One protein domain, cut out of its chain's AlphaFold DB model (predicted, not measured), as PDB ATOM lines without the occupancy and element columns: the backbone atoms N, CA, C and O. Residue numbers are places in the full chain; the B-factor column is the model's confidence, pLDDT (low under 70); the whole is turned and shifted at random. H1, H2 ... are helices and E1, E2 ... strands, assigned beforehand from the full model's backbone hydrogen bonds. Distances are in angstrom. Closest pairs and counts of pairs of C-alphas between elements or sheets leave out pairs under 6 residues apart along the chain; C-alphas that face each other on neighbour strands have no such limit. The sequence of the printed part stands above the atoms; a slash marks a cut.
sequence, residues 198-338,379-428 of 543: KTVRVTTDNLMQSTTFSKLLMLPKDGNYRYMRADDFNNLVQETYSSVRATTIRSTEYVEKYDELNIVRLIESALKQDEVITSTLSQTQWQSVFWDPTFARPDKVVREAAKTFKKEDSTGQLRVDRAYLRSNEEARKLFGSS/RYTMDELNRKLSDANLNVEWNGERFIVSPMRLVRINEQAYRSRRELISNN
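Overview. This is residues 198 to 338 and 379 to 428 of the 543 residues of an uncharacterized protein of Macrostomum lignano (UniProt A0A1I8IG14). Two lobes sit end to end in a loose rod, joined by residues 278 to 297 and 406 to 408. In the first lobe H3 and H4 cross steeply, with the two-stranded sheet E1 and E10 at one end and the three-stranded sheet E2, E9, E4 toward the second lobe, where H6 lies between the hairpin E7 and E8 and the helix H8. The 191 printed residues include ten named helices and ten named strands, in the order E1 H1 H2 E2 H3 E3 H4 E4 H5 H6 E5 E6 H7 H8 H9 E7 E8 E9 H10 E10; the sheets are antiparallel and the class is mixed. The radius of gyration of the C-alphas is 20.9 A and the spans are 72 by 35 by 28 A.

Arrangement. Begin at E1, residues 198 to 203; beside it find E10, residues 423 to 428, with N 200 and O 427 2.8 A apart. H1, residues 204 to 208, touches the hub H3, residues 230 to 248, closest at C-alphas 207 and 240, 5.2 A. H2, residues 211 to 217, touches H3 at a steep tilt of 65 degrees, closest at C-alphas 212 and 236, 5.6 A. H4, residues 257 to 271, touches H3 at a steep tilt of 62 degrees, closest at C-alphas 237 and 268, 6.2 A; E3, residues 253 to 255, pairs with no named strand. E9, residues 409 to 414, is the inner strand between E2, residues 225 to 228, and E4, residues 272 to 277: N 226 and O 413 are 3.1 A apart, N 410 and O 276 2.8 A. H5, residues 283 to 287, only grazes this sheet. H6, residues 298 to 308, touches H8, residues 329 to 335, about perpendicular at 87 degrees, closest at C-alphas 304 and 331, 6.0 A, and H7, residues 322 to 327, closest at C-alphas 308 and 325, 6.2 A. In the hairpin E5, residues 309 to 311, and E6, residues 318 to 320, N 310 is 2.8 A from O 319; in E7, residues 396 to 398, and E8, residues 403 to 405, N 397 is 2.9 A from O 404. The closest C-alphas of E7 and H9, residues 382 to 391, are 397 and 386, 5.6 A. H10, residues 415 to 419, is close but not clearly touching H1, at C-alphas 418 and 204, 6.0 A. The O i to N i+4 pairs are within hydrogen-bond range in each helix but H5, with 0 of 1 and 1 of 2 O i to N i+3 pairs.

Along the chain. Find C-alpha 198 at (310.220, 211.205, 388.338), where E1 begins. H3 runs 26.6 A from (285.593, 193.998, 388.315), H4 21.3 A, and E10 ends at (304.931, 212.859, 388.575).

Size, cuts and confidence. The C-alphas farthest apart are Thr 252 and Ser 314, 72.8 A. Residues 339 to 378 are not printed, a gap of 17.9 A; of the links printed whole, none is long. Confidence is under 70 at residues 251 to 252, 337 to 338, 417 and 420.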
ATOM      1  N   LYS A 198     310.093 211.857 389.642       84.19
ATOM      2  CA  LYS A 198     310.220 211.205 388.338       84.19
ATOM      3  C   LYS A 198     308.875 211.210 387.633       84.19
ATOM      4  O   LYS A 198     307.852 210.912 388.240       84.19
ATOM      5  N   THR A 199     308.872 211.532 386.348       88.31
ATOM      6  CA  THR A 199     307.658 211.433 385.538       88.31
ATOM      7  C   THR A 199     307.458 209.984 385.110       88.31
ATOM      8  O   THR A 199     308.288 209.417 384.397       88.31
ATOM      9  N   VAL A 200     306.353 209.392 385.543       87.38
ATOM     10  CA  VAL A 200     305.875 208.080 385.112       87.38
ATOM     11  C   VAL A 200     304.967 208.264 383.917       87.38
ATOM     12  O   VAL A 200     304.036 209.070 383.960       87.38
ATOM     13  N   ARG A 201     305.219 207.488 382.865       90.38
ATOM     14  CA  ARG A 201     304.366 207.434 381.682       90.38
ATOM     15  C   ARG A 201     303.790 206.038 381.562       90.38
ATOM     16  O   ARG A 201     304.539 205.070 381.493       90.38
ATOM     17  N   VAL A 202     302.469 205.954 381.534       89.69
ATOM     18  CA  VAL A 202     301.752 204.720 381.226       89.69
ATOM     19  C   VAL A 202     301.507 204.706 379.727       89.69
ATOM     20  O   VAL A 202     300.784 205.559 379.207       89.69
ATOM     21  N   THR A 203     302.121 203.766 379.018       90.62
ATOM     22  CA  THR A 203     301.991 203.640 377.563       90.62
ATOM     23  C   THR A 203     301.135 202.440 377.181       90.62
ATOM     24  O   THR A 203     300.891 201.532 377.979       90.62
ATOM     25  N   THR A 204     300.704 202.406 375.922       88.19
ATOM     26  CA  THR A 204     300.011 201.237 375.363       88.19
ATOM     27  C   THR A 204     300.904 199.994 375.365       88.19
ATOM     28  O   THR A 204     300.398 198.891 375.543       88.19
ATOM     29  N   ASP A 205     302.229 200.151 375.277       88.38
ATOM     30  CA  ASP A 205     303.168 199.027 375.376       88.38
ATOM     31  C   ASP A 205     303.102 198.357 376.757       88.38
ATOM     32  O   ASP A 205     303.147 197.129 376.845       88.38
ATOM     33  N   ASN A 206     302.922 199.135 377.835       90.25
ATOM     34  CA  ASN A 206     302.744 198.574 379.178       90.25
ATOM     35  C   ASN A 206     301.466 197.729 379.287       90.25
ATOM     36  O   ASN A 206     301.459 196.694 379.950       90.25
ATOM     37  N   LEU A 207     300.399 198.154 378.607       89.00
ATOM     38  CA  LEU A 207     299.122 197.442 378.558       89.00
ATOM     39  C   LEU A 207     299.234 196.154 377.726       89.00
ATOM     40  O   LEU A 207     298.760 195.101 378.151       89.00
ATOM     41  N   MET A 208     299.923 196.209 376.580       86.94
ATOM     42  CA  MET A 208     300.170 195.054 375.703       86.94
ATOM     43  C   MET A 208     301.008 193.953 376.366       86.94
ATOM     44  O   MET A 208     300.854 192.786 376.023       86.94
ATOM     45  N   GLN A 209     301.871 194.299 377.326       87.12
ATOM     46  CA  GLN A 209     302.641 193.321 378.105       87.12
ATOM     47  C   GLN A 209     301.791 192.546 379.120       87.12
ATOM     48  O   GLN A 209     302.250 191.533 379.649       87.12
ATOM     49  N   SER A 210     300.565 192.998 379.400       89.94
ATOM     50  CA  SER A 210     299.670 192.294 380.309       89.94
ATOM     51  C   SER A 210     299.026 191.081 379.627       89.94
ATOM     52  O   SER A 210     298.606 191.096 378.461       89.94
ATOM     53  N   THR A 211     298.947 189.991 380.380       89.69
ATOM     54  CA  THR A 211     298.385 188.721 379.921       89.69
ATOM     55  C   THR A 211     296.870 188.817 379.788       89.69
ATOM     56  O   THR A 211     296.298 188.331 378.808       89.69
ATOM     57  N   THR A 212     296.230 189.512 380.733       90.44
ATOM     58  CA  THR A 212     294.782 189.725 380.750       90.44
ATOM     59  C   THR A 212     294.342 190.511 379.514       90.44
ATOM     60  O   THR A 212     293.394 190.122 378.831       90.44
ATOM     61  N   PHE A 213     295.083 191.558 379.142       89.56
ATOM     62  CA  PHE A 213     294.782 192.342 377.947       89.56
ATOM     63  C   PHE A 213     295.034 191.586 376.647       89.56
ATOM     64  O   PHE A 213     294.219 191.645 375.730       89.56
ATOM     65  N   SER A 214     296.126 190.823 376.575       88.38
ATOM     66  CA  SER A 214     296.417 189.995 375.402       88.38
ATOM     67  C   SER A 214     295.273 189.019 375.112       88.38
ATOM     68  O   SER A 214     294.849 188.888 373.966       88.38
ATOM     69  N   LYS A 215     294.710 188.389 376.152       88.81
ATOM     70  CA  LYS A 215     293.525 187.526 376.027       88.81
ATOM     71  C   LYS A 215     292.259 188.316 375.667       88.81
ATOM     72  O   LYS A 215     291.473 187.851 374.844       88.81
ATOM     73  N   LEU A 216     292.068 189.511 376.236       89.12
ATOM     74  CA  LEU A 216     290.942 190.400 375.917       89.12
ATOM     75  C   LEU A 216     290.888 190.737 374.418       89.12
ATOM     76  O   LEU A 216     289.814 190.706 373.816       89.12
ATOM     77  N   LEU A 217     292.045 191.008 373.805       86.81
ATOM     78  CA  LEU A 217     292.152 191.352 372.385       86.81
ATOM     79  C   LEU A 217     291.817 190.188 371.438       86.81
ATOM     80  O   LEU A 217     291.443 190.438 370.292       86.81
ATOM     81  N   MET A 218     291.902 188.935 371.900       86.56
ATOM     82  CA  MET A 218     291.534 187.756 371.099       86.56
ATOM     83  C   MET A 218     290.018 187.565 370.966       86.56
ATOM     84  O   MET A 218     289.566 186.783 370.129       86.56
ATOM     85  N   LEU A 219     289.211 188.245 371.785       86.75
ATOM     86  CA  LEU A 219     287.760 188.092 371.754       86.75
ATOM     87  C   LEU A 219     287.143 188.829 370.546       86.75
ATOM     88  O   LEU A 219     287.715 189.807 370.057       86.75
ATOM     89  N   PRO A 220     285.923 188.476 370.107       85.81
ATOM     90  CA  PRO A 220     285.146 189.269 369.146       85.81
ATOM     91  C   PRO A 220     284.775 190.659 369.683       85.81
ATOM     92  O   PRO A 220     284.359 190.783 370.833       85.81
ATOM     93  N   LYS A 221     284.931 191.705 368.863       77.81
ATOM     94  CA  LYS A 221     284.643 193.102 369.243       77.81
ATOM     95  C   LYS A 221     283.143 193.418 369.216       77.81
ATOM     96  O   LYS A 221     282.454 192.982 368.297       77.81
ATOM     97  N   ASP A 222     282.681 194.245 370.154       81.88
ATOM     98  CA  ASP A 222     281.388 194.938 370.077       81.88
ATOM     99  C   ASP A 222     281.637 196.432 369.833       81.88
ATOM    100  O   ASP A 222     281.897 197.208 370.754       81.88
ATOM    101  N   GLY A 223     281.689 196.830 368.561       84.38
ATOM    102  CA  GLY A 223     282.146 198.170 368.186       84.38
ATOM    103  C   GLY A 223     283.573 198.440 368.683       84.38
ATOM    104  O   GLY A 223     284.512 197.769 368.252       84.38
ATOM    105  N   ASN A 224     283.712 199.416 369.588       85.25
ATOM    106  CA  ASN A 224     284.970 199.797 370.246       85.25
ATOM    107  C   ASN A 224     285.012 199.387 371.727       85.25
ATOM    108  O   ASN A 224     285.854 199.889 372.469       85.25
ATOM    109  N   TYR A 225     284.097 198.527 372.180       88.44
ATOM    110  CA  TYR A 225     283.946 198.202 373.593       88.44
ATOM    111  C   TYR A 225     284.236 196.740 373.891       88.44
ATOM    112  O   TYR A 225     283.989 195.839 373.086       88.44
ATOM    113  N   ARG A 226     284.762 196.532 375.097       90.75
ATOM    114  CA  ARG A 226     284.972 195.231 375.726       90.75
ATOM    115  C   ARG A 226     284.416 195.265 377.136       90.75
ATOM    116  O   ARG A 226     284.388 196.323 377.762       90.75
ATOM    117  N   TYR A 227     284.022 194.105 377.641       92.81
ATOM    118  CA  TYR A 227     283.415 193.991 378.961       92.81
ATOM    119  C   TYR A 227     284.181 192.978 379.795       92.81
ATOM    120  O   TYR A 227     284.617 191.953 379.275       92.81
ATOM    121  N   MET A 228     284.325 193.233 381.089       93.38
ATOM    122  CA  MET A 228     284.955 192.287 382.009       93.38
ATOM    123  C   MET A 228     284.425 192.438 383.428       93.38
ATOM    124  O   MET A 228     283.808 193.449 383.766       93.38
ATOM    125  N   ARG A 229     284.649 191.426 384.269       92.44
ATOM    126  CA  ARG A 229     284.336 191.521 385.700       92.44
ATOM    127  C   ARG A 229     285.250 192.537 386.379       92.44
ATOM    128  O   ARG A 229     286.367 192.776 385.923       92.44
ATOM    129  N   ALA A 230     284.796 193.078 387.507       90.19
ATOM    130  CA  ALA A 230     285.593 193.998 388.315       90.19
ATOM    131  C   ALA A 230     286.936 193.384 388.755       90.19
ATOM    132  O   ALA A 230     287.961 194.051 388.678       90.19
ATOM    133  N   ASP A 231     286.956 192.103 389.135       89.56
ATOM    134  CA  ASP A 231     288.189 191.424 389.558       89.56
ATOM    135  C   ASP A 231     289.199 191.278 388.415       89.56
ATOM    136  O   ASP A 231     290.383 191.565 388.584       89.56
ATOM    137  N   ASP A 232     288.729 190.890 387.226       90.88
ATOM    138  CA  ASP A 232     289.576 190.768 386.036       90.88
ATOM    139  C   ASP A 232     290.103 192.142 385.591       90.88
ATOM    140  O   ASP A 232     291.251 192.269 385.165       90.88
ATOM    141  N   PHE A 233     289.293 193.191 385.754       92.94
ATOM    142  CA  PHE A 233     289.704 194.570 385.506       92.94
ATOM    143  C   PHE A 233     290.775 195.043 386.486       92.94
ATOM    144  O   PHE A 233     291.789 195.602 386.070       92.94
ATOM    145  N   ASN A 234     290.605 194.759 387.776       92.12
ATOM    146  CA  ASN A 234     291.614 195.064 388.785       92.12
ATOM    147  C   ASN A 234     292.925 194.321 388.495       92.12
ATOM    148  O   ASN A 234     293.996 194.921 388.583       92.12
ATOM    149  N   ASN A 235     292.858 193.054 388.072       92.50
ATOM    150  CA  ASN A 235     294.038 192.292 387.654       92.50
ATOM    151  C   ASN A 235     294.744 192.945 386.457       92.50
ATOM    152  O   ASN A 235     295.958 193.132 386.495       92.50
ATOM    153  N   LEU A 236     293.994 193.375 385.436       92.62
ATOM    154  CA  LEU A 236     294.540 194.109 384.293       92.62
ATOM    155  C   LEU A 236     295.267 195.396 384.722       92.62
ATOM    156  O   LEU A 236     296.383 195.665 384.268       92.62
ATOM    157  N   VAL A 237     294.657 196.187 385.607       93.19
ATOM    158  CA  VAL A 237     295.257 197.424 386.132       93.19
ATOM    159  C   VAL A 237     296.565 197.121 386.876       93.19
ATOM    160  O   VAL A 237     297.569 197.803 386.656       93.19
ATOM    161  N   GLN A 238     296.593 196.071 387.703       92.19
ATOM    162  CA  GLN A 238     297.782 195.664 388.463       92.19
ATOM    163  C   GLN A 238     298.903 195.103 387.576       92.19
ATOM    164  O   GLN A 238     300.076 195.428 387.781       92.19
ATOM    165  N   GLU A 239     298.570 194.302 386.563       92.88
ATOM    166  CA  GLU A 239     299.533 193.824 385.561       92.88
ATOM    167  C   GLU A 239     300.151 195.003 384.792       92.88
ATOM    168  O   GLU A 239     301.370 195.067 384.613       92.88
ATOM    169  N   THR A 240     299.325 195.983 384.412       91.88
ATOM    170  CA  THR A 240     299.778 197.200 383.722       91.88
ATOM    171  C   THR A 240     300.722 198.016 384.604       91.88
ATOM    172  O   THR A 240     301.813 198.387 384.166       91.88
ATOM    173  N   TYR A 241     300.358 198.256 385.868       91.69
ATOM    174  CA  TYR A 241     301.228 198.945 386.825       91.69
ATOM    175  C   TYR A 241     302.555 198.201 387.037       91.69
ATOM    176  O   TYR A 241     303.619 198.820 387.069       91.69
ATOM    177  N   SER A 242     302.521 196.868 387.107       90.19
ATOM    178  CA  SER A 242     303.728 196.046 387.244       90.19
ATOM    179  C   SER A 242     304.683 196.223 386.056       90.19
ATOM    180  O   SER A 242     305.891 196.358 386.258       90.19
ATOM    181  N   SER A 243     304.156 196.305 384.829       90.81
ATOM    182  CA  SER A 243     304.947 196.628 383.630       90.81
ATOM    183  C   SER A 243     305.537 198.047 383.683       90.81
ATOM    184  O   SER A 243     306.725 198.248 383.403       90.81
ATOM    185  N   VAL A 244     304.744 199.042 384.094       88.94
ATOM    186  CA  VAL A 244     305.216 200.428 384.273       88.94
ATOM    187  C   VAL A 244     306.358 200.478 385.289       88.94
ATOM    188  O   VAL A 244     307.386 201.114 385.044       88.94
ATOM    189  N   ARG A 245     306.222 199.757 386.405       86.62
ATOM    190  CA  ARG A 245     307.253 199.676 387.440       86.62
ATOM    191  C   ARG A 245     308.537 199.050 386.918       86.62
ATOM    192  O   ARG A 245     309.600 199.623 387.136       86.62
ATOM    193  N   ALA A 246     308.449 197.941 386.190       84.69
ATOM    194  CA  ALA A 246     309.617 197.271 385.623       84.69
ATOM    195  C   ALA A 246     310.390 198.143 384.614       84.69
ATOM    196  O   ALA A 246     311.606 198.020 384.494       84.69
ATOM    197  N   THR A 247     309.694 199.026 383.893       84.50
ATOM    198  CA  THR A 247     310.292 199.878 382.851       84.50
ATOM    199  C   THR A 247     310.773 201.233 383.373       84.50
ATOM    200  O   THR A 247     311.740 201.787 382.849       84.50
ATOM    201  N   THR A 248     310.130 201.768 384.413       81.00
ATOM    202  CA  THR A 248     310.385 203.131 384.900       81.00
ATOM    203  C   THR A 248     311.232 203.147 386.171       81.00
ATOM    204  O   THR A 248     312.052 204.049 386.335       81.00
ATOM    205  N   ILE A 249     311.066 202.187 387.083       79.62
ATOM    206  CA  ILE A 249     311.642 202.241 388.436       79.62
ATOM    207  C   ILE A 249     312.871 201.337 388.512       79.62
ATOM    208  O   ILE A 249     312.818 200.157 388.171       79.62
ATOM    209  N   ARG A 250     314.003 201.893 388.957       75.38
ATOM    210  CA  ARG A 250     315.243 201.123 389.142       75.38
ATOM    211  C   ARG A 250     315.167 200.287 390.413       75.38
ATOM    212  O   ARG A 250     314.465 200.637 391.353       75.38
ATOM    213  N   SER A 251     315.960 199.218 390.485       65.38
ATOM    214  CA  SER A 251     316.040 198.377 391.687       65.38
ATOM    215  C   SER A 251     316.427 199.161 392.943       65.38
ATOM    216  O   SER A 251     315.989 198.794 394.018       65.38
ATOM    217  N   THR A 252     317.186 200.252 392.796       64.06
ATOM    218  CA  THR A 252     317.669 201.140 393.867       64.06
ATOM    219  C   THR A 252     316.684 202.245 394.275       64.06
ATOM    220  O   THR A 252     317.047 203.157 395.023       64.06
ATOM    221  N   GLU A 253     315.472 202.230 393.722       71.12
ATOM    222  CA  GLU A 253     314.436 203.245 393.909       71.12
ATOM    223  C   GLU A 253     313.217 202.605 394.591       71.12
ATOM    224  O   GLU A 253     312.758 201.529 394.203       71.12
ATOM    225  N   TYR A 254     312.676 203.275 395.607       73.00
ATOM    226  CA  TYR A 254     311.457 202.876 396.301       73.00
ATOM    227  C   TYR A 254     310.328 203.866 396.012       73.00
ATOM    228  O   TYR A 254     310.527 205.081 396.064       73.00
ATOM    229  N   VAL A 255     309.141 203.333 395.721       74.50
ATOM    230  CA  VAL A 255     307.910 204.101 395.502       74.50
ATOM    231  C   VAL A 255     307.121 204.137 396.792       74.50
ATOM    232  O   VAL A 255     306.868 203.087 397.383       74.50
ATOM    233  N   GLU A 256     306.679 205.317 397.207       71.31
ATOM    234  CA  GLU A 256     305.757 205.406 398.330       71.31
ATOM    235  C   GLU A 256     304.395 204.795 397.979       71.31
ATOM    236  O   GLU A 256     303.857 205.000 396.891       71.31
ATOM    237  N   LYS A 257     303.787 204.090 398.939       73.50
ATOM    238  CA  LYS A 257     302.489 203.421 398.753       73.50
ATOM    239  C   LYS A 257     301.388 204.371 398.257       73.50
ATOM    240  O   LYS A 257     300.494 203.955 397.527       73.50
ATOM    241  N   TYR A 258     301.437 205.642 398.659       75.81
ATOM    242  CA  TYR A 258     300.491 206.657 398.196       75.81
ATOM    243  C   TYR A 258     300.604 206.899 396.683       75.81
ATOM    244  O   TYR A 258     299.591 206.882 395.984       75.81
ATOM    245  N   ASP A 259     301.824 207.047 396.166       80.12
ATOM    246  CA  ASP A 259     302.070 207.258 394.737       80.12
ATOM    247  C   ASP A 259     301.759 206.014 393.900       80.12
ATOM    248  O   ASP A 259     301.199 206.131 392.810       80.12
ATOM    249  N   GLU A 260     302.033 204.821 394.430       83.00
ATOM    250  CA  GLU A 260     301.597 203.556 393.831       83.00
ATOM    251  C   GLU A 260     300.071 203.520 393.648       83.00
ATOM    252  O   GLU A 260     299.579 203.296 392.539       83.00
ATOM    253  N   LEU A 261     299.311 203.819 394.707       85.06
ATOM    254  CA  LEU A 261     297.846 203.860 394.648       85.06
ATOM    255  C   LEU A 261     297.330 204.935 393.685       85.06
ATOM    256  O   LEU A 261     296.330 204.714 393.000       85.06
ATOM    257  N   ASN A 262     298.003 206.084 393.603       88.50
ATOM    258  CA  ASN A 262     297.637 207.141 392.663       88.50
ATOM    259  C   ASN A 262     297.811 206.693 391.213       88.50
ATOM    260  O   ASN A 262     296.910 206.904 390.404       88.50
ATOM    261  N   ILE A 263     298.927 206.041 390.877       88.06
ATOM    262  CA  ILE A 263     299.159 205.535 389.518       88.06
ATOM    263  C   ILE A 263     298.125 204.462 389.168       88.06
ATOM    264  O   ILE A 263     297.543 204.517 388.088       88.06
ATOM    265  N   VAL A 264     297.838 203.534 390.084       91.50
ATOM    266  CA  VAL A 264     296.798 202.505 389.900       91.50
ATOM    267  C   VAL A 264     295.433 203.138 389.603       91.50
ATOM    268  O   VAL A 264     294.796 202.763 388.622       91.50
ATOM    269  N   ARG A 265     295.008 204.147 390.375       92.00
ATOM    270  CA  ARG A 265     293.737 204.868 390.148       92.00
ATOM    271  C   ARG A 265     293.704 205.630 388.831       92.00
ATOM    272  O   ARG A 265     292.660 205.714 388.185       92.00
ATOM    273  N   LEU A 266     294.835 206.207 388.436       90.50
ATOM    274  CA  LEU A 266     294.958 206.869 387.147       90.50
ATOM    275  C   LEU A 266     294.767 205.850 386.019       90.50
ATOM    276  O   LEU A 266     293.920 206.072 385.157       90.50
ATOM    277  N   ILE A 267     295.480 204.716 386.059       91.31
ATOM    278  CA  ILE A 267     295.324 203.622 385.084       91.31
ATOM    279  C   ILE A 267     293.862 203.172 385.026       91.31
ATOM    280  O   ILE A 267     293.296 203.077 383.939       91.31
ATOM    281  N   GLU A 268     293.233 202.961 386.184       92.25
ATOM    282  CA  GLU A 268     291.816 202.610 386.289       92.25
ATOM    283  C   GLU A 268     290.930 203.618 385.540       92.25
ATOM    284  O   GLU A 268     290.139 203.236 384.679       92.25
ATOM    285  N   SER A 269     291.128 204.910 385.807       89.38
ATOM    286  CA  SER A 269     290.344 206.006 385.227       89.38
ATOM    287  C   SER A 269     290.560 206.178 383.722       89.38
ATOM    288  O   SER A 269     289.665 206.648 383.026       89.38
ATOM    289  N   ALA A 270     291.733 205.814 383.196       88.31
ATOM    290  CA  ALA A 270     291.990 205.877 381.758       88.31
ATOM    291  C   ALA A 270     291.417 204.683 380.987       88.31
ATOM    292  O   ALA A 270     291.129 204.815 379.797       88.31
ATOM    293  N   LEU A 271     291.284 203.521 381.635       89.06
ATOM    294  CA  LEU A 271     290.780 202.303 380.997       89.06
ATOM    295  C   LEU A 271     289.260 202.148 381.143       89.06
ATOM    296  O   LEU A 271     288.599 201.693 380.203       89.06
ATOM    297  N   LYS A 272     288.704 202.507 382.304       90.69
ATOM    298  CA  LYS A 272     287.275 202.381 382.611       90.69
ATOM    299  C   LYS A 272     286.482 203.493 381.939       90.69
ATOM    300  O   LYS A 272     286.765 204.669 382.139       90.69
ATOM    301  N   GLN A 273     285.441 203.122 381.199       89.31
ATOM    302  CA  GLN A 273     284.452 204.083 380.719       89.31
ATOM    303  C   GLN A 273     283.277 204.197 381.694       89.31
ATOM    304  O   GLN A 273     282.969 205.287 382.161       89.31
ATOM    305  N   ASP A 274     282.634 203.074 382.006       90.44
ATOM    306  CA  ASP A 274     281.489 202.960 382.917       90.44
ATOM    307  C   ASP A 274     281.198 201.480 383.248       90.44
ATOM    308  O   ASP A 274     282.017 200.593 382.985       90.44
ATOM    309  N   GLU A 275     280.050 201.212 383.876       92.94
ATOM    310  CA  GLU A 275     279.581 199.874 384.248       92.94
ATOM    311  C   GLU A 275     278.251 199.551 383.559       92.94
ATOM    312  O   GLU A 275     277.367 200.400 383.463       92.94
ATOM    313  N   VAL A 276     278.087 198.301 383.119       92.94
ATOM    314  CA  VAL A 276     276.876 197.805 382.447       92.94
ATOM    315  C   VAL A 276     276.343 196.575 383.177       92.94
ATOM    316  O   VAL A 276     277.116 195.748 383.660       92.94
ATOM    317  N   ILE A 277     275.018 196.440 383.260       92.12
ATOM    318  CA  ILE A 277     274.361 195.290 383.894       92.12
ATOM    319  C   ILE A 277     274.134 194.192 382.854       92.12
ATOM    320  O   ILE A 277     273.652 194.455 381.751       92.12
ATOM    321  N   THR A 278     274.421 192.943 383.212       90.00
ATOM    322  CA  THR A 278     274.332 191.787 382.305       90.00
ATOM    323  C   THR A 278     272.964 191.538 381.688       90.00
ATOM    324  O   THR A 278     272.896 191.032 380.571       90.00
ATOM    325  N   SER A 279     271.881 191.928 382.364       84.75
ATOM    326  CA  SER A 279     270.511 191.813 381.848       84.75
ATOM    327  C   SER A 279     270.253 192.659 380.596       84.75
ATOM    328  O   SER A 279     269.308 192.385 379.864       84.75
ATOM    329  N   THR A 280     271.093 193.665 380.338       87.06
ATOM    330  CA  THR A 280     270.970 194.574 379.186       87.06
ATOM    331  C   THR A 280     271.840 194.172 377.994       87.06
ATOM    332  O   THR A 280     271.748 194.790 376.936       87.06
ATOM    333  N   LEU A 281     272.684 193.143 378.140       89.31
ATOM    334  CA  LEU A 281     273.617 192.724 377.094       89.31
ATOM    335  C   LEU A 281     272.916 191.894 376.015       89.31
ATOM    336  O   LEU A 281     272.259 190.890 376.296       89.31
ATOM    337  N   SER A 282     273.137 192.269 374.759       88.69
ATOM    338  CA  SER A 282     272.760 191.474 373.589       88.69
ATOM    339  C   SER A 282     273.632 190.220 373.430       88.69
ATOM    340  O   SER A 282     274.729 190.104 373.984       88.69
ATOM    341  N   GLN A 283     273.177 189.260 372.620       84.06
ATOM    342  CA  GLN A 283     273.924 188.023 372.365       84.06
ATOM    343  C   GLN A 283     275.287 188.273 371.693       84.06
ATOM    344  O   GLN A 283     276.244 187.543 371.950       84.06
ATOM    345  N   THR A 284     275.396 189.304 370.853       86.44
ATOM    346  CA  THR A 284     276.662 189.718 370.230       86.44
ATOM    347  C   THR A 284     277.599 190.354 371.255       86.44
ATOM    348  O   THR A 284     278.781 190.020 371.289       86.44
ATOM    349  N   GLN A 285     277.071 191.173 372.168       90.31
ATOM    350  CA  GLN A 285     277.835 191.763 373.271       90.31
ATOM    351  C   GLN A 285     278.453 190.720 374.194       90.31
ATOM    352  O   GLN A 285     279.624 190.845 374.552       90.31
ATOM    353  N   TRP A 286     277.725 189.646 374.507       91.38
ATOM    354  CA  TRP A 286     278.255 188.533 375.301       91.38
ATOM    355  C   TRP A 286     279.523 187.914 374.710       91.38
ATOM    356  O   TRP A 286     280.375 187.439 375.458       91.38
ATOM    357  N   GLN A 287     279.711 187.955 373.388       90.38
ATOM    358  CA  GLN A 287     280.933 187.453 372.758       90.38
ATOM    359  C   GLN A 287     282.166 188.295 373.111       90.38
ATOM    360  O   GLN A 287     283.260 187.740 373.187       90.38
ATOM    361  N   SER A 288     281.976 189.583 373.400       91.75
ATOM    362  CA  SER A 288     283.027 190.527 373.800       91.75
ATOM    363  C   SER A 288     283.286 190.581 375.314       91.75
ATOM    364  O   SER A 288     284.179 191.309 375.756       91.75
ATOM    365  N   VAL A 289     282.528 189.811 376.109       93.19
ATOM    366  CA  VAL A 289     282.729 189.676 377.558       93.19
ATOM    367  C   VAL A 289     283.900 188.736 377.829       93.19
ATOM    368  O   VAL A 289     283.870 187.553 377.465       93.19
ATOM    369  N   PHE A 290     284.911 189.269 378.508       92.69
ATOM    370  CA  PHE A 290     286.045 188.522 379.023       92.69
ATOM    371  C   PHE A 290     285.640 187.654 380.206       92.69
ATOM    372  O   PHE A 290     285.002 188.120 381.152       92.69
ATOM    373  N   TRP A 291     286.030 186.385 380.131       89.69
ATOM    374  CA  TRP A 291     285.839 185.414 381.193       89.69
ATOM    375  C   TRP A 291     286.914 184.341 381.094       89.69
ATOM    376  O   TRP A 291     287.080 183.730 380.036       89.69
ATOM    377  N   ASP A 292     287.619 184.092 382.190       83.50
ATOM    378  CA  ASP A 292     288.640 183.053 382.268       83.50
ATOM    379  C   ASP A 292     288.269 182.058 383.384       83.50
ATOM    380  O   ASP A 292     288.193 182.466 384.546       83.50
ATOM    381  N   PRO A 293     287.990 180.777 383.067       83.56
ATOM    382  CA  PRO A 293     288.015 180.160 381.737       83.56
ATOM    383  C   PRO A 293     286.742 180.418 380.912       83.56
ATOM    384  O   PRO A 293     285.630 180.398 381.432       83.56
ATOM    385  N   THR A 294     286.879 180.551 379.587       84.94
ATOM    386  CA  THR A 294     285.770 180.936 378.680       84.94
ATOM    387  C   THR A 294     284.528 180.031 378.764       84.94
ATOM    388  O   THR A 294     283.416 180.503 378.533       84.94
ATOM    389  N   PHE A 295     284.675 178.731 379.053       85.81
ATOM    390  CA  PHE A 295     283.533 177.803 379.158       85.81
ATOM    391  C   PHE A 295     282.644 178.088 380.380       85.81
ATOM    392  O   PHE A 295     281.469 177.739 380.370       85.81
ATOM    393  N   ALA A 296     283.185 178.751 381.407       88.31
ATOM    394  CA  ALA A 296     282.458 179.129 382.615       88.31
ATOM    395  C   ALA A 296     281.719 180.471 382.480       88.31
ATOM    396  O   ALA A 296     281.153 180.956 383.456       88.31
ATOM    397  N   ARG A 297     281.718 181.088 381.290       91.00
ATOM    398  CA  ARG A 297     281.019 182.355 381.063       91.00
ATOM    399  C   ARG A 297     279.497 182.159 381.179       91.00
ATOM    400  O   ARG A 297     278.984 181.214 380.572       91.00
ATOM    401  N   PRO A 298     278.752 183.031 381.883       92.31
ATOM    402  CA  PRO A 298     277.363 182.735 382.253       92.31
ATOM    403  C   PRO A 298     276.398 182.480 381.087       92.31
ATOM    404  O   PRO A 298     275.539 181.610 381.195       92.31
ATOM    405  N   ASP A 299     276.558 183.148 379.937       90.88
ATOM    406  CA  ASP A 299     275.762 182.882 378.724       90.88
ATOM    407  C   ASP A 299     275.945 181.446 378.201       90.88
ATOM    408  O   ASP A 299     275.001 180.815 377.718       90.88
ATOM    409  N   LYS A 300     277.162 180.904 378.311       91.50
ATOM    410  CA  LYS A 300     277.462 179.515 377.955       91.50
ATOM    411  C   LYS A 300     276.963 178.553 379.020       91.50
ATOM    412  O   LYS A 300     276.363 177.542 378.668       91.50
ATOM    413  N   VAL A 301     277.139 178.890 380.297       92.75
ATOM    414  CA  VAL A 301     276.636 178.074 381.409       92.75
ATOM    415  C   VAL A 301     275.120 177.913 381.319       92.75
ATOM    416  O   VAL A 301     274.647 176.790 381.433       92.75
ATOM    417  N   VAL A 302     274.358 178.975 381.024       92.75
ATOM    418  CA  VAL A 302     272.901 178.900 380.795       92.75
ATOM    419  C   VAL A 302     272.556 177.884 379.705       92.75
ATOM    420  O   VAL A 302     271.681 177.038 379.894       92.75
ATOM    421  N   ARG A 303     273.257 177.931 378.566       91.56
ATOM    422  CA  ARG A 303     273.030 176.996 377.454       91.56
ATOM    423  C   ARG A 303     273.347 175.553 377.828       91.56
ATOM    424  O   ARG A 303     272.620 174.646 377.430       91.56
ATOM    425  N   GLU A 304     274.446 175.333 378.541       91.88
ATOM    426  CA  GLU A 304     274.869 173.992 378.939       91.88
ATOM    427  C   GLU A 304     273.999 173.445 380.080       91.88
ATOM    428  O   GLU A 304     273.641 172.266 380.063       91.88
ATOM    429  N   ALA A 305     273.548 174.299 381.002       90.44
ATOM    430  CA  ALA A 305     272.571 173.962 382.030       90.44
ATOM    431  C   ALA A 305     271.228 173.554 381.408       90.44
ATOM    432  O   ALA A 305     270.696 172.510 381.767       90.44
ATOM    433  N   ALA A 306     270.723 174.291 380.413       91.56
ATOM    434  CA  ALA A 306     269.462 173.967 379.735       91.56
ATOM    435  C   ALA A 306     269.474 172.600 379.026       91.56
ATOM    436  O   ALA A 306     268.435 171.957 378.895       91.56
ATOM    437  N   LYS A 307     270.643 172.134 378.571       91.62
ATOM    438  CA  LYS A 307     270.803 170.789 377.993       91.62
ATOM    439  C   LYS A 307     271.009 169.715 379.062       91.62
ATOM    440  O   LYS A 307     270.610 168.570 378.862       91.62
ATOM    441  N   THR A 308     271.635 170.084 380.179       89.25
ATOM    442  CA  THR A 308     271.980 169.170 381.277       89.25
ATOM    443  C   THR A 308     270.806 168.912 382.214       89.25
ATOM    444  O   THR A 308     270.669 167.797 382.703       89.25
ATOM    445  N   PHE A 309     269.951 169.899 382.470       89.69
ATOM    446  CA  PHE A 309     268.821 169.791 383.389       89.69
ATOM    447  C   PHE A 309     267.502 169.924 382.625       89.69
ATOM    448  O   PHE A 309     267.254 170.935 381.972       89.69
ATOM    449  N   LYS A 310     266.643 168.906 382.725       87.62
ATOM    450  CA  LYS A 310     265.323 168.867 382.081       87.62
ATOM    451  C   LYS A 310     264.226 168.896 383.136       87.62
ATOM    452  O   LYS A 310     264.294 168.149 384.110       87.62
ATOM    453  N   LYS A 311     263.220 169.748 382.938       84.88
ATOM    454  CA  LYS A 311     262.035 169.804 383.801       84.88
ATOM    455  C   LYS A 311     261.197 168.540 383.587       84.88
ATOM    456  O   LYS A 311     260.964 168.148 382.448       84.88
ATOM    457  N   GLU A 312     260.801 167.886 384.672       81.81
ATOM    458  CA  GLU A 312     259.929 166.711 384.645       81.81
ATOM    459  C   GLU A 312     258.475 167.158 384.866       81.81
ATOM    460  O   GLU A 312     258.147 167.713 385.916       81.81
ATOM    461  N   ASP A 313     257.603 166.926 383.882       75.81
ATOM    462  CA  ASP A 313     256.231 167.465 383.868       75.81
ATOM    463  C   ASP A 313     255.351 166.954 385.023       75.81
ATOM    464  O   ASP A 313     254.427 167.641 385.450       75.81
ATOM    465  N   SER A 314     255.644 165.765 385.562       72.56
ATOM    466  CA  SER A 314     254.851 165.129 386.622       72.56
ATOM    467  C   SER A 314     255.197 165.589 388.040       72.56
ATOM    468  O   SER A 314     254.362 165.479 388.933       72.56
ATOM    469  N   THR A 315     256.416 166.082 388.270       72.19
ATOM    470  CA  THR A 315     256.923 166.443 389.609       72.19
ATOM    471  C   THR A 315     257.334 167.909 389.716       72.19
ATOM    472  O   THR A 315     257.537 168.409 390.821       72.19
ATOM    473  N   GLY A 316     257.501 168.604 388.585       72.62
ATOM    474  CA  GLY A 316     258.046 169.960 388.530       72.62
ATOM    475  C   GLY A 316     259.534 170.052 388.898       72.62
ATOM    476  O   GLY A 316     260.082 171.154 388.908       72.62
ATOM    477  N   GLN A 317     260.194 168.923 389.189       83.12
ATOM    478  CA  GLN A 317     261.610 168.854 389.555       83.12
ATOM    479  C   GLN A 317     262.515 168.865 388.315       83.12
ATOM    480  O   GLN A 317     262.104 168.498 387.210       83.12
ATOM    481  N   LEU A 318     263.773 169.271 388.497       86.44
ATOM    482  CA  LEU A 318     264.783 169.268 387.436       86.44
ATOM    483  C   LEU A 318     265.608 167.992 387.505       86.44
ATOM    484  O   LEU A 318     266.286 167.737 388.502       86.44
ATOM    485  N   ARG A 319     265.574 167.209 386.424       87.94
ATOM    486  CA  ARG A 319     266.327 165.966 386.288       87.94
ATOM    487  C   ARG A 319     267.591 166.158 385.458       87.94
ATOM    488  O   ARG A 319     267.554 166.796 384.409       87.94
ATOM    489  N   VAL A 320     268.693 165.547 385.886       88.06
ATOM    490  CA  VAL A 320     269.958 165.554 385.135       88.06
ATOM    491  C   VAL A 320     269.901 164.591 383.943       88.06
ATOM    492  O   VAL A 320     269.614 163.400 384.091       88.06
ATOM    493  N   ASP A 321     270.245 165.075 382.751       88.62
ATOM    494  CA  ASP A 321     270.530 164.259 381.573       88.62
ATOM    495  C   ASP A 321     271.949 163.679 381.672       88.62
ATOM    496  O   ASP A 321     272.947 164.270 381.251       88.62
ATOM    497  N   ARG A 322     272.043 162.485 382.262       82.75
ATOM    498  CA  ARG A 322     273.315 161.771 382.446       82.75
ATOM    499  C   ARG A 322     274.001 161.403 381.130       82.75
ATOM    500  O   ARG A 322     275.223 161.276 381.125       82.75
ATOM    501  N   ALA A 323     273.255 161.189 380.047       84.81
ATOM    502  CA  ALA A 323     273.849 160.845 378.759       84.81
ATOM    503  C   ALA A 323     274.576 162.061 378.177       84.81
ATOM    504  O   ALA A 323     275.731 161.938 377.768       84.81
ATOM    505  N   TYR A 324     273.944 163.236 378.245       87.00
ATOM    506  CA  TYR A 324     274.565 164.502 377.858       87.00
ATOM    507  C   TYR A 324     275.763 164.861 378.745       87.00
ATOM    508  O   TYR A 324     276.844 165.164 378.247       87.00
ATOM    509  N   LEU A 325     275.606 164.755 380.070       85.94
ATOM    510  CA  LEU A 325     276.673 165.073 381.023       85.94
ATOM    511  C   LEU A 325     277.919 164.184 380.844       85.94
ATOM    512  O   LEU A 325     279.033 164.619 381.122       85.94
ATOM    513  N   ARG A 326     277.745 162.934 380.392       82.31
ATOM    514  CA  ARG A 326     278.854 162.010 380.099       82.31
ATOM    515  C   ARG A 326     279.535 162.299 378.767       82.31
ATOM    516  O   ARG A 326     280.741 162.100 378.667       82.31
ATOM    517  N   SER A 327     278.778 162.713 377.753       86.62
ATOM    518  CA  SER A 327     279.302 162.924 376.402       86.62
ATOM    519  C   SER A 327     279.902 164.314 376.191       86.62
ATOM    520  O   SER A 327     280.725 164.479 375.294       86.62
ATOM    521  N   ASN A 328     279.536 165.304 377.012       89.56
ATOM    522  CA  ASN A 328     280.028 166.674 376.896       89.56
ATOM    523  C   ASN A 328     281.035 167.031 378.006       89.56
ATOM    524  O   ASN A 328     280.716 167.043 379.197       89.56
ATOM    525  N   GLU A 329     282.263 167.371 377.607       87.38
ATOM    526  CA  GLU A 329     283.351 167.703 378.529       87.38
ATOM    527  C   GLU A 329     283.121 169.007 379.315       87.38
ATOM    528  O   GLU A 329     283.433 169.055 380.505       87.38
ATOM    529  N   GLU A 330     282.567 170.052 378.692       86.12
ATOM    530  CA  GLU A 330     282.284 171.336 379.356       86.12
ATOM    531  C   GLU A 330     281.180 171.170 380.406       86.12
ATOM    532  O   GLU A 330     281.342 171.601 381.548       86.12
ATOM    533  N   ALA A 331     280.104 170.455 380.062       85.06
ATOM    534  CA  ALA A 331     279.039 170.128 381.008       85.06
ATOM    535  C   ALA A 331     279.576 169.310 382.192       85.06
ATOM    536  O   ALA A 331     279.217 169.565 383.341       85.06
ATOM    537  N   ARG A 332     280.494 168.365 381.941       85.44
ATOM    538  CA  ARG A 332     281.147 167.580 382.998       85.44
ATOM    539  C   ARG A 332     282.022 168.441 383.908       85.44
ATOM    540  O   ARG A 332     282.018 168.213 385.114       85.44
ATOM    541  N   LYS A 333     282.752 169.416 383.357       84.06
ATOM    542  CA  LYS A 333     283.561 170.372 384.137       84.06
ATOM    543  C   LYS A 333     282.696 171.288 385.005       84.06
ATOM    544  O   LYS A 333     283.103 171.605 386.116       84.06
ATOM    545  N   LEU A 334     281.526 171.694 384.510       83.81
ATOM    546  CA  LEU A 334     280.613 172.606 385.209       83.81
ATOM    547  C   LEU A 334     279.722 171.903 386.244       83.81
ATOM    548  O   LEU A 334     279.487 172.446 387.320       83.81
ATOM    549  N   PHE A 335     279.206 170.712 385.926       85.25
ATOM    550  CA  PHE A 335     278.120 170.074 386.686       85.25
ATOM    551  C   PHE A 335     278.435 168.649 387.171       85.25
ATOM    552  O   PHE A 335     277.619 168.047 387.876       85.25
ATOM    553  N   GLY A 336     279.586 168.082 386.794       75.69
ATOM    554  CA  GLY A 336     279.999 166.742 387.208       75.69
ATOM    555  C   GLY A 336     280.396 166.664 388.686       75.69
ATOM    556  O   GLY A 336     280.883 167.625 389.274       75.69
ATOM    557  N   SER A 337     280.224 165.489 389.298       61.25
ATOM    558  CA  SER A 337     280.739 165.224 390.647       61.25
ATOM    559  C   SER A 337     282.230 164.899 390.592       61.25
ATOM    560  O   SER A 337     282.614 163.741 390.451       61.25
ATOM    561  N   SER A 338     283.080 165.910 390.742       44.47
ATOM    562  CA  SER A 338     284.478 165.715 391.136       44.47
ATOM    563  C   SER A 338     284.754 166.484 392.421       44.47
ATOM    564  O   SER A 338     284.555 167.695 392.472       44.47
ATOM    565  N   ARG A 379     267.706 164.469 390.827       80.94
ATOM    566  CA  ARG A 379     266.590 165.396 390.888       80.94
ATOM    567  C   ARG A 379     266.945 166.519 391.843       80.94
ATOM    568  O   ARG A 379     267.479 166.270 392.920       80.94
ATOM    569  N   TYR A 380     266.637 167.735 391.425       84.31
ATOM    570  CA  TYR A 380     266.798 168.928 392.236       84.31
ATOM    571  C   TYR A 380     265.468 169.659 392.305       84.31
ATOM    572  O   TYR A 380     264.773 169.824 391.292       84.31
ATOM    573  N   THR A 381     265.134 170.128 393.500       86.69
ATOM    574  CA  THR A 381     264.186 171.230 393.648       86.69
ATOM    575  C   THR A 381     264.808 172.530 393.119       86.69
ATOM    576  O   THR A 381     266.024 172.632 392.936       86.69
ATOM    577  N   MET A 382     263.963 173.534 392.870       84.75
ATOM    578  CA  MET A 382     264.377 174.887 392.471       84.75
ATOM    579  C   MET A 382     265.475 175.442 393.394       84.75
ATOM    580  O   MET A 382     266.545 175.832 392.928       84.75
ATOM    581  N   ASP A 383     265.224 175.416 394.703       86.06
ATOM    582  CA  ASP A 383     266.111 176.015 395.701       86.06
ATOM    583  C   ASP A 383     267.432 175.252 395.836       86.06
ATOM    584  O   ASP A 383     268.494 175.862 395.962       86.06
ATOM    585  N   GLU A 384     267.395 173.919 395.765       87.12
ATOM    586  CA  GLU A 384     268.602 173.086 395.805       87.12
ATOM    587  C   GLU A 384     269.501 173.322 394.590       87.12
ATOM    588  O   GLU A 384     270.724 173.403 394.736       87.12
ATOM    589  N   LEU A 385     268.914 173.445 393.394       86.56
ATOM    590  CA  LEU A 385     269.686 173.703 392.184       86.56
ATOM    591  C   LEU A 385     270.297 175.103 392.212       86.56
ATOM    592  O   LEU A 385     271.492 175.243 391.960       86.56
ATOM    593  N   ASN A 386     269.510 176.122 392.559       88.94
ATOM    594  CA  ASN A 386     270.001 177.497 392.640       88.94
ATOM    595  C   ASN A 386     271.092 177.653 393.705       88.94
ATOM    596  O   ASN A 386     272.099 178.311 393.447       88.94
ATOM    597  N   ARG A 387     270.968 176.972 394.852       87.06
ATOM    598  CA  ARG A 387     272.040 176.915 395.856       87.06
ATOM    599  C   ARG A 387     273.313 176.302 395.275       87.06
ATOM    600  O   ARG A 387     274.374 176.902 395.385       87.06
ATOM    601  N   LYS A 388     273.209 175.172 394.569       84.56
ATOM    602  CA  LYS A 388     274.363 174.511 393.939       84.56
ATOM    603  C   LYS A 388     275.043 175.383 392.873       84.56
ATOM    604  O   LYS A 388     276.269 175.401 392.794       84.56
ATOM    605  N   LEU A 389     274.267 176.096 392.054       86.00
ATOM    606  CA  LEU A 389     274.793 177.018 391.037       86.00
ATOM    607  C   LEU A 389     275.489 178.233 391.672       86.00
ATOM    608  O   LEU A 389     276.531 178.672 391.179       86.00
ATOM    609  N   SER A 390     274.939 178.738 392.780       84.94
ATOM    610  CA  SER A 390     275.530 179.818 393.573       84.94
ATOM    611  C   SER A 390     276.822 179.385 394.269       84.94
ATOM    612  O   SER A 390     277.818 180.098 394.184       84.94
ATOM    613  N   ASP A 391     276.847 178.209 394.904       82.12
ATOM    614  CA  ASP A 391     278.032 177.665 395.587       82.12
ATOM    615  C   ASP A 391     279.201 177.445 394.613       82.12
ATOM    616  O   ASP A 391     280.367 177.621 394.964       82.12
ATOM    617  N   ALA A 392     278.892 177.108 393.357       78.44
ATOM    618  CA  ALA A 392     279.869 176.985 392.279       78.44
ATOM    619  C   ALA A 392     280.280 178.336 391.648       78.44
ATOM    620  O   ALA A 392     281.116 178.353 390.743       78.44
ATOM    621  N   ASN A 393     279.712 179.457 392.112       83.25
ATOM    622  CA  ASN A 393     279.933 180.815 391.606       83.25
ATOM    623  C   ASN A 393     279.761 180.932 390.078       83.25
ATOM    624  O   ASN A 393     280.595 181.510 389.381       83.25
ATOM    625  N   LEU A 394     278.690 180.332 389.546       85.81
ATOM    626  CA  LEU A 394     278.436 180.278 388.102       85.81
ATOM    627  C   LEU A 394     277.635 181.476 387.562       85.81
ATOM    628  O   LEU A 394     277.477 181.592 386.349       85.81
ATOM    629  N   ASN A 395     277.130 182.356 388.438       89.62
ATOM    630  CA  ASN A 395     276.312 183.532 388.089       89.62
ATOM    631  C   ASN A 395     275.094 183.199 387.197       89.62
ATOM    632  O   ASN A 395     274.751 183.954 386.283       89.62
ATOM    633  N   VAL A 396     274.454 182.055 387.446       90.44
ATOM    634  CA  VAL A 396     273.271 181.564 386.728       90.44
ATOM    635  C   VAL A 396     272.234 181.085 387.736       90.44
ATOM    636  O   VAL A 396     272.585 180.445 388.725       90.44
ATOM    637  N   GLU A 397     270.963 181.334 387.441       92.00
ATOM    638  CA  GLU A 397     269.824 180.875 388.232       92.00
ATOM    639  C   GLU A 397     268.750 180.249 387.336       92.00
ATOM    640  O   GLU A 397     268.553 180.638 386.182       92.00
ATOM    641  N   TRP A 398     268.055 179.246 387.858       89.75
ATOM    642  CA  TRP A 398     266.792 178.769 387.312       89.75
ATOM    643  C   TRP A 398     265.682 179.685 387.830       89.75
ATOM    644  O   TRP A 398     265.628 179.930 389.032       89.75
ATOM    645  N   ASN A 399     264.804 180.188 386.955       88.44
ATOM    646  CA  ASN A 399     263.696 181.082 387.335       88.44
ATOM    647  C   ASN A 399     262.320 180.379 387.405       88.44
ATOM    648  O   ASN A 399     261.297 181.045 387.531       88.44
ATOM    649  N   GLY A 400     262.283 179.046 387.283       84.50
ATOM    650  CA  GLY A 400     261.052 178.242 387.206       84.50
ATOM    651  C   GLY A 400     260.669 177.800 385.784       84.50
ATOM    652  O   GLY A 400     260.000 176.769 385.613       84.50
ATOM    653  N   GLU A 401     261.147 178.525 384.770       85.69
ATOM    654  CA  GLU A 401     260.881 178.259 383.349       85.69
ATOM    655  C   GLU A 401     262.150 177.986 382.543       85.69
ATOM    656  O   GLU A 401     262.166 177.093 381.695       85.69
ATOM    657  N   ARG A 402     263.217 178.755 382.787       89.94
ATOM    658  CA  ARG A 402     264.494 178.657 382.079       89.94
ATOM    659  C   ARG A 402     265.663 179.082 382.965       89.94
ATOM    660  O   ARG A 402     265.496 179.770 383.969       89.94
ATOM    661  N   PHE A 403     266.867 178.705 382.548       92.19
ATOM    662  CA  PHE A 403     268.090 179.257 383.120       92.19
ATOM    663  C   PHE A 403     268.300 180.681 382.607       92.19
ATOM    664  O   PHE A 403     268.174 180.940 381.406       92.19
ATOM    665  N   ILE A 404     268.627 181.595 383.511       92.12
ATOM    666  CA  ILE A 404     268.962 182.984 383.211       92.12
ATOM    667  C   ILE A 404     270.278 183.357 383.890       92.12
ATOM    668  O   ILE A 404     270.675 182.767 384.893       92.12
ATOM    669  N   VAL A 405     270.977 184.330 383.316       91.81
ATOM    670  CA  VAL A 405     272.180 184.892 383.934       91.81
ATOM    671  C   VAL A 405     271.755 185.780 385.097       91.81
ATOM    672  O   VAL A 405     270.936 186.682 384.906       91.81
ATOM    673  N   SER A 406     272.338 185.563 386.274       90.50
ATOM    674  CA  SER A 406     272.099 186.420 387.432       90.50
ATOM    675  C   SER A 406     272.596 187.847 387.137       90.50
ATOM    676  O   SER A 406     273.686 188.016 386.572       90.50
ATOM    677  N   PRO A 407     271.834 188.897 387.497       88.56
ATOM    678  CA  PRO A 407     272.251 190.276 387.269       88.56
ATOM    679  C   PRO A 407     273.592 190.579 387.949       88.56
ATOM    680  O   PRO A 407     273.733 190.458 389.163       88.56
ATOM    681  N   MET A 408     274.579 191.006 387.165       91.00
ATOM    682  CA  MET A 408     275.884 191.445 387.660       91.00
ATOM    683  C   MET A 408     276.371 192.653 386.867       91.00
ATOM    684  O   MET A 408     275.892 192.924 385.764       91.00
ATOM    685  N   ARG A 409     277.325 193.387 387.440       93.31
ATOM    686  CA  ARG A 409     277.941 194.546 386.796       93.31
ATOM    687  C   ARG A 409     279.237 194.145 386.113       93.31
ATOM    688  O   ARG A 409     280.084 193.489 386.715       93.31
ATOM    689  N   LEU A 410     279.390 194.573 384.869       94.25
ATOM    690  CA  LEU A 410     280.621 194.455 384.106       94.25
ATOM    691  C   LEU A 410     281.213 195.839 383.878       94.25
ATOM    692  O   LEU A 410     280.492 196.791 383.583       94.25
ATOM    693  N   VAL A 411     282.533 195.931 383.976       94.50
ATOM    694  CA  VAL A 411     283.290 197.122 383.601       94.50
ATOM    695  C   VAL A 411     283.368 197.178 382.083       94.50
ATOM    696  O   VAL A 411     283.786 196.205 381.448       94.50
ATOM    697  N   ARG A 412     282.974 198.314 381.501       92.31
ATOM    698  CA  ARG A 412     283.113 198.587 380.072       92.31
ATOM    699  C   ARG A 412     284.418 199.334 379.812       92.31
ATOM    700  O   ARG A 412     284.678 200.387 380.396       92.31
ATOM    701  N   ILE A 413     285.224 198.782 378.913       90.00
ATOM    702  CA  ILE A 413     286.528 199.308 378.505       90.00
ATOM    703  C   ILE A 413     286.427 199.832 377.076       90.00
ATOM    704  O   ILE A 413     285.930 199.132 376.192       90.00
ATOM    705  N   ASN A 414     286.943 201.040 376.845       83.81
ATOM    706  CA  ASN A 414     287.006 201.648 375.519       83.81
ATOM    707  C   ASN A 414     288.320 201.310 374.808       83.81
ATOM    708  O   ASN A 414     289.383 201.817 375.159       83.81
ATOM    709  N   GLU A 415     288.231 200.504 373.756       78.50
ATOM    710  CA  GLU A 415     289.374 200.053 372.968       78.50
ATOM    711  C   GLU A 415     290.003 201.137 372.087       78.50
ATOM    712  O   GLU A 415     291.213 201.152 371.840       78.50
ATOM    713  N   GLN A 416     289.207 202.109 371.653       74.88
ATOM    714  CA  GLN A 416     289.693 203.203 370.820       74.88
ATOM    715  C   GLN A 416     290.646 204.134 371.587       74.88
ATOM    716  O   GLN A 416     291.564 204.710 370.991       74.88
ATOM    717  N   ALA A 417     290.455 204.261 372.904       69.56
ATOM    718  CA  ALA A 417     291.200 205.188 373.752       69.56
ATOM    719  C   ALA A 417     292.705 204.872 373.809       69.56
ATOM    720  O   ALA A 417     293.513 205.797 373.829       69.56
ATOM    721  N   TYR A 418     293.091 203.593 373.761       75.69
ATOM    722  CA  TYR A 418     294.498 203.170 373.823       75.69
ATOM    723  C   TYR A 418     295.100 202.763 372.474       75.69
ATOM    724  O   TYR A 418     296.318 202.749 372.331       75.69
ATOM    725  N   ARG A 419     294.287 202.484 371.445       71.44
ATOM    726  CA  ARG A 419     294.801 202.285 370.075       71.44
ATOM    727  C   ARG A 419     295.247 203.591 369.414       71.44
ATOM    728  O   ARG A 419     296.154 203.582 368.591       71.44
ATOM    729  N   SER A 420     294.592 204.699 369.753       69.69
ATOM    730  CA  SER A 420     294.875 206.024 369.181       69.69
ATOM    731  C   SER A 420     295.958 206.801 369.933       69.69
ATOM    732  O   SER A 420     296.556 207.719 369.376       69.69
ATOM    733  N   ARG A 421     296.227 206.438 371.193       73.38
ATOM    734  CA  ARG A 421     297.183 207.124 372.063       73.38
ATOM    735  C   ARG A 421     298.387 206.235 372.320       73.38
ATOM    736  O   ARG A 421     298.230 205.089 372.714       73.38
ATOM    737  N   ARG A 422     299.592 206.776 372.135       81.19
ATOM    738  CA  ARG A 422     300.838 206.098 372.534       81.19
ATOM    739  C   ARG A 422     301.081 206.205 374.042       81.19
ATOM    740  O   ARG A 422     301.621 205.289 374.654       81.19
ATOM    741  N   GLU A 423     300.658 207.320 374.624       87.00
ATOM    742  CA  GLU A 423     300.714 207.616 376.051       87.00
ATOM    743  C   GLU A 423     299.286 207.736 376.582       87.00
ATOM    744  O   GLU A 423     298.493 208.537 376.085       87.00
ATOM    745  N   LEU A 424     298.948 206.900 377.559       84.31
ATOM    746  CA  LEU A 424     297.627 206.875 378.178       84.31
ATOM    747  C   LEU A 424     297.538 207.953 379.254       84.31
ATOM    748  O   LEU A 424     296.555 208.693 379.303       84.31
ATOM    749  N   ILE A 425     298.567 208.033 380.102       86.94
ATOM    750  CA  ILE A 425     298.641 208.943 381.247       86.94
ATOM    751  C   ILE A 425     300.100 209.257 381.567       86.94
ATOM    752  O   ILE A 425     300.952 208.367 381.533       86.94
ATOM    753  N   SER A 426     300.355 210.494 381.984       86.62
ATOM    754  CA  SER A 426     301.597 210.920 382.624       86.62
ATOM    755  C   SER A 426     301.320 211.419 384.037       86.62
ATOM    756  O   SER A 426     300.410 212.229 384.218       86.62
ATOM    757  N   ASN A 427     302.123 211.021 385.021       85.94
ATOM    758  CA  ASN A 427     302.082 211.630 386.351       85.94
ATOM    759  C   ASN A 427     303.484 211.750 386.953       85.94
ATOM    760  O   ASN A 427     304.358 210.933 386.673       85.94
ATOM    761  N   ASN A 428     303.699 212.752 387.801       84.31
ATOM    762  CA  ASN A 428     304.931 212.859 388.575       84.31
ATOM    763  C   ASN A 428     304.783 212.069 389.873       84.31
ATOM    764  O   ASN A 428     303.817 212.258 390.605       84.31
TER     765      ASN A 428